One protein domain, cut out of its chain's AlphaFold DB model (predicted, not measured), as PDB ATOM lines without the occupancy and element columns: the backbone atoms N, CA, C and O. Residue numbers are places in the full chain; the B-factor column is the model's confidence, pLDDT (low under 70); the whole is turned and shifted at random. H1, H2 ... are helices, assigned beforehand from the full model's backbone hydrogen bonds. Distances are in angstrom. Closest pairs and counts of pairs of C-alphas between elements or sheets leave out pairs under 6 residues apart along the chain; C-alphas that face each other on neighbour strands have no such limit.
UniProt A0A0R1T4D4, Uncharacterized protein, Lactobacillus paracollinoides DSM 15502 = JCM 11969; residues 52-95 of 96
ATOM      1  N   ASP A  52     233.159 159.270 192.540       85.12
ATOM      2  CA  ASP A  52     233.997 159.630 193.687       85.12
ATOM      3  C   ASP A  52     233.270 160.581 194.651       85.12
ATOM      4  O   ASP A  52     233.383 160.419 195.868       85.12
ATOM      5  N   ASP A  53     232.473 161.522 194.134       86.44
ATOM      6  CA  ASP A  53     231.666 162.432 194.957       86.44
ATOM      7  C   ASP A  53     230.583 161.673 195.732       86.44
ATOM      8  O   ASP A  53     230.413 161.879 196.937       86.44
ATOM      9  N   ILE A  54     229.891 160.745 195.058       89.19
ATOM     10  CA  ILE A  54     228.861 159.894 195.672       89.19
ATOM     11  C   ILE A  54     229.493 159.029 196.761       89.19
ATOM     12  O   ILE A  54     228.968 158.932 197.870       89.19
ATOM     13  N   LEU A  55     230.635 158.401 196.470       90.38
ATOM     14  CA  LEU A  55     231.322 157.553 197.435       90.38
ATOM     15  C   LEU A  55     231.835 158.363 198.631       90.38
ATOM     16  O   LEU A  55     231.674 157.931 199.771       90.38
ATOM     17  N   ALA A  56     232.413 159.542 198.399       90.50
ATOM     18  CA  ALA A  56     232.880 160.423 199.466       90.50
ATOM     19  C   ALA A  56     231.737 160.864 200.390       90.50
ATOM     20  O   ALA A  56     231.941 160.986 201.599       90.50
ATOM     21  N   GLU A  57     230.541 161.087 199.848       91.06
ATOM     22  CA  GLU A  57     229.353 161.403 200.638       91.06
ATOM     23  C   GLU A  57     228.873 160.195 201.455       91.06
ATOM     24  O   GLU A  57     228.701 160.310 202.669       91.06
ATOM     25  N   VAL A  58     228.762 159.020 200.829       92.25
ATOM     26  CA  VAL A  58     228.371 157.767 201.503       92.25
ATOM     27  C   VAL A  58     229.327 157.411 202.640       92.25
ATOM     28  O   VAL A  58     228.884 156.916 203.669       92.25
ATOM     29  N   LEU A  59     230.628 157.668 202.479       90.88
ATOM     30  CA  LEU A  59     231.634 157.429 203.519       90.88
ATOM     31  C   LEU A  59     231.619 158.487 204.634       90.88
ATOM     32  O   LEU A  59     232.099 158.218 205.735       90.88
ATOM     33  N   ARG A  60     231.125 159.699 204.353       93.06
ATOM     34  CA  ARG A  60     231.007 160.787 205.338       93.06
ATOM     35  C   ARG A  60     229.815 160.572 206.261       93.06
ATOM     36  O   ARG A  60     229.862 160.936 207.435       93.06
ATOM     37  N   GLU A  61     228.750 159.998 205.726       88.06
ATOM     38  CA  GLU A  61     227.630 159.518 206.513       88.06
ATOM     39  C   GLU A  61     228.062 158.223 207.200       88.06
ATOM     40  O   GLU A  61     228.659 157.358 206.574       88.06
ATOM     41  N   ASN A  62     227.832 158.091 208.505       88.44
ATOM     42  CA  ASN A  62     228.342 156.983 209.322       88.44
ATOM     43  C   ASN A  62     227.572 155.667 209.048       88.44
ATOM     44  O   ASN A  62     226.972 155.073 209.944       88.44
ATOM     45  N   ILE A  63     227.514 155.272 207.777       91.69
ATOM     46  CA  ILE A  63     226.768 154.148 207.231       91.69
ATOM     47  C   ILE A  63     227.516 152.857 207.574       91.69
ATOM     48  O   ILE A  63     228.741 152.803 207.430       91.69
ATOM     49  N   PRO A  64     226.806 151.798 208.012       93.06
ATOM     50  CA  PRO A  64     227.421 150.500 208.249       93.06
ATOM     51  C   PRO A  64     228.200 150.035 207.012       93.06
ATOM     52  O   PRO A  64     227.704 150.127 205.887       93.06
ATOM     53  N   ARG A  65     229.424 149.529 207.200       91.62
ATOM     54  CA  ARG A  65     230.352 149.134 206.119       91.62
ATOM     55  C   ARG A  65     229.722 148.177 205.099       91.62
ATOM     56  O   ARG A  65     230.068 148.177 203.923       91.62
ATOM     57  N   GLU A  66     228.802 147.359 205.567       94.12
ATOM     58  CA  GLU A  66     228.046 146.317 204.884       94.12
ATOM     59  C   GLU A  66     226.988 146.933 203.959       94.12
ATOM     60  O   GLU A  66     226.656 146.355 202.927       94.12
ATOM     61  N   ALA A  67     226.497 148.121 204.319       94.62
ATOM     62  CA  ALA A  67     225.495 148.890 203.593       94.62
ATOM     63  C   ALA A  67     226.100 149.954 202.657       94.62
ATOM     64  O   ALA A  67     225.394 150.462 201.786       94.62
ATOM     65  N   VAL A  68     227.398 150.267 202.784       94.25
ATOM     66  CA  VAL A  68     228.096 151.268 201.950       94.25
ATOM     67  C   VAL A  68     227.918 150.987 200.458       94.25
ATOM     68  O   VAL A  68     227.552 151.884 199.704       94.25
ATOM     69  N   LEU A  69     228.121 149.739 200.019       94.25
ATOM     70  CA  LEU A  69     228.011 149.396 198.598       94.25
ATOM     71  C   LEU A  69     226.575 149.549 198.081       94.25
ATOM     72  O   LEU A  69     226.370 150.102 197.002       94.25
ATOM     73  N   SER A  70     225.586 149.084 198.849       96.19
ATOM     74  CA  SER A  70     224.177 149.221 198.472       96.19
ATOM     75  C   SER A  70     223.737 150.681 198.429       96.19
ATOM     76  O   SER A  70     223.001 151.068 197.526       96.19
ATOM     77  N   GLU A  71     224.216 151.505 199.361       96.00
ATOM     78  CA  GLU A  71     223.862 152.920 199.403       96.00
ATOM     79  C   GLU A  71     224.514 153.702 198.259       96.00
ATOM     80  O   GLU A  71     223.845 154.491 197.594       96.00
ATOM     81  N   PHE A  72     225.786 153.423 197.969       94.62
ATOM     82  CA  PHE A  72     226.478 153.969 196.805       94.62
ATOM     83  C   PHE A  72     225.719 153.662 195.506       94.62
ATOM     84  O   PHE A  72     225.394 154.571 194.741       94.62
ATOM     85  N   GLN A  73     225.359 152.393 195.284       94.25
ATOM     86  CA  GLN A  73     224.605 151.977 194.098       94.25
ATOM     87  C   GLN A  73     223.228 152.647 194.018       94.25
ATOM     88  O   GLN A  73     222.809 153.062 192.937       94.25
ATOM     89  N   ARG A  74     222.538 152.790 195.157       95.88
ATOM     90  CA  ARG A  74     221.234 153.456 195.239       95.88
ATOM     91  C   ARG A  74     221.326 154.926 194.829       95.88
ATOM     92  O   ARG A  74     220.504 155.379 194.035       95.88
ATOM     93  N   ARG A  75     222.307 155.668 195.354       93.88
ATOM     94  CA  ARG A  75     222.495 157.096 195.042       93.88
ATOM     95  C   ARG A  75     222.916 157.311 193.598       93.88
ATOM     96  O   ARG A  75     222.328 158.156 192.932       93.88
ATOM     97  N   ARG A  76     223.838 156.490 193.094       92.69
ATOM     98  CA  ARG A  76     224.238 156.503 191.683       92.69
ATOM     99  C   ARG A  76     223.041 156.304 190.753       92.69
ATOM    100  O   ARG A  76     222.807 157.127 189.877       92.69
ATOM    101  N   ALA A  77     222.217 155.287 191.007       91.06
ATOM    102  CA  ALA A  77     221.021 155.038 190.205       91.06
ATOM    103  C   ALA A  77     219.989 156.180 190.281       91.06
ATOM    104  O   ALA A  77     219.323 156.476 189.290       91.06
ATOM    105  N   ALA A  78     219.841 156.823 191.445       91.12
ATOM    106  CA  ALA A  78     218.942 157.966 191.610       91.12
ATOM    107  C   ALA A  78     219.418 159.188 190.811       91.12
ATOM    108  O   ALA A  78     218.604 159.861 190.178       91.12
ATOM    109  N   ILE A  79     220.728 159.441 190.805       87.44
ATOM    110  CA  ILE A  79     221.349 160.498 190.006       87.44
ATOM    111  C   ILE A  79     221.149 160.211 188.512       87.44
ATOM    112  O   ILE A  79     220.621 161.067 187.805       87.44
ATOM    113  N   ASP A  80     221.441 158.991 188.046       83.12
ATOM    114  CA  ASP A  80     221.229 158.584 186.646       83.12
ATOM    115  C   ASP A  80     219.769 158.779 186.194       83.12
ATOM    116  O   ASP A  80     219.495 159.248 185.085       83.12
ATOM    117  N   GLN A  81     218.804 158.444 187.058       86.81
ATOM    118  CA  GLN A  81     217.385 158.674 186.780       86.81
ATOM    119  C   GLN A  81     217.037 160.162 186.709       86.81
ATOM    120  O   GLN A  81     216.311 160.564 185.797       86.81
ATOM    121  N   ALA A  82     217.549 160.976 187.634       85.19
ATOM    122  CA  ALA A  82     217.329 162.418 187.626       85.19
ATOM    123  C   ALA A  82     217.877 163.056 186.341       85.19
ATOM    124  O   ALA A  82     217.173 163.832 185.696       85.19
ATOM    125  N   PHE A  83     219.074 162.651 185.906       80.62
ATOM    126  CA  PHE A  83     219.649 163.078 184.631       80.62
ATOM    127  C   PHE A  83     218.763 162.732 183.441       80.62
ATOM    128  O   PHE A  83     218.512 163.580 182.587       80.62
ATOM    129  N   LYS A  84     218.252 161.499 183.390       81.94
ATOM    130  CA  LYS A  84     217.375 161.066 182.300       81.94
ATOM    131  C   LYS A  84     216.095 161.903 182.221       81.94
ATOM    132  O   LYS A  84     215.678 162.255 181.124       81.94
ATOM    133  N   LEU A  85     215.497 162.241 183.365       83.75
ATOM    134  CA  LEU A  85     214.302 163.087 183.419       83.75
ATOM    135  C   LEU A  85     214.589 164.512 182.931       83.75
ATOM    136  O   LEU A  85     213.833 165.029 182.112       83.75
ATOM    137  N   LEU A  86     215.696 165.114 183.377       78.19
ATOM    138  CA  LEU A  86     216.104 166.456 182.949       78.19
ATOM    139  C   LEU A  86     216.382 166.512 181.439       78.19
ATOM    140  O   LEU A  86     215.923 167.424 180.757       78.19
ATOM    141  N   LEU A  87     217.077 165.510 180.894       75.06
ATOM    142  CA  LEU A  87     217.329 165.409 179.454       75.06
ATOM    143  C   LEU A  87     216.028 165.239 178.655       75.06
ATOM    144  O   LEU A  87     215.845 165.901 177.631       75.06
ATOM    145  N   ASP A  88     215.103 164.399 179.126       74.50
ATOM    146  CA  ASP A  88     213.795 164.216 178.488       74.50
ATOM    147  C   ASP A  88     212.970 165.520 178.479       74.50
ATOM    148  O   ASP A  88     212.243 165.779 177.515       74.50
ATOM    149  N   GLU A  89     213.068 166.348 179.523       73.19
ATOM    150  CA  GLU A  89     212.418 167.663 179.589       73.19
ATOM    151  C   GLU A  89     213.022 168.663 178.598       73.19
ATOM    152  O   GLU A  89     212.270 169.316 177.871       73.19
ATOM    153  N   ILE A  90     214.353 168.731 178.503       71.69
ATOM    154  CA  ILE A  90     215.062 169.598 177.549       71.69
ATOM    155  C   ILE A  90     214.662 169.243 176.109       71.69
ATOM    156  O   ILE A  90     214.211 170.108 175.355       71.69
ATOM    157  N   VAL A  91     214.693 167.951 175.755       73.81
ATOM    158  CA  VAL A  91     214.313 167.464 174.413       73.81
ATOM    159  C   VAL A  91     212.843 167.758 174.080       73.81
ATOM    160  O   VAL A  91     212.487 167.965 172.917       73.81
ATOM    161  N   ARG A  92     211.948 167.764 175.077       73.75
ATOM    162  CA  ARG A  92     210.532 168.128 174.881       73.75
ATOM    163  C   ARG A  92     210.323 169.639 174.784       73.75
ATOM    164  O   ARG A  92     209.406 170.056 174.078       73.75
ATOM    165  N   GLY A  93     211.137 170.429 175.479       63.69
ATOM    166  CA  GLY A  93     211.113 171.890 175.447       63.69
ATOM    167  C   GLY A  93     211.567 172.465 174.105       63.69
ATOM    168  O   GLY A  93     210.927 173.382 173.605       63.69
ATOM    169  N   GLU A  94     212.588 171.877 173.478       56.72
ATOM    170  CA  GLU A  94     213.103 172.303 172.163       56.72
ATOM    171  C   GLU A  94     212.159 172.004 170.984       56.72
ATOM    172  O   GLU A  94     212.307 172.574 169.906       56.72
ATOM    173  N   LYS A  95     211.173 171.114 171.160       55.31
ATOM    174  CA  LYS A  95     210.180 170.771 170.122       55.31
ATOM    175  C   LYS A  95     208.954 171.698 170.099       55.31
ATOM    176  O   LYS A  95     207.963 171.347 169.453       55.31
TER     177      LYS A  95
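Overview. This is residues 52 to 95 of the 96 residues of an uncharacterized protein of Lactobacillus paracollinoides DSM 15502 = JCM 11969 (UniProt A0A0R1T4D4). One long helix, H2, makes the length of the model, and a short helix, H1, folds back over its first part, while the far part of H2 sticks out free from residue 80 on. The printed part has 44 residues with two named helices, H1 then H2, and no named strand; the class is all helix. It is extended, with a radius of gyration of the C-alphas of 14.4 A, and a rod spanning 47 by 15 by 12 A.

Along the chain. H2, residues 68 to 93, is 37.6 A long, from C-alpha 68 at (228.096, 151.268, 201.950) to C-alpha 93 at (211.113, 171.890, 175.447). H1, residues 52 to 60, is 12.1 A long and begins with C-alpha 52 at (233.997, 159.630, 193.687).

Arrangement. H2 touches H1 with residues 68 to 76 alone; the closest C-alphas are those of Phe 72 and Leu 55, 6.1 A apart. They run opposite ways at a steep tilt of 46 degrees. In H1 and H2 every O i to N i+4 pair is within hydrogen-bond range.

Size, cuts and confidence. The two C-alphas farthest apart, those of Arg 65 and Lys 95, are 46.6 A apart. The printed part has no cut, and the link from H1 to H2, 7 residues, is short. Residues 80 to 95, of which 80 to 93 belong to H2, stand free. Mean pLDDT of the printed part is 85.7, and residues 93 to 95 are under 70.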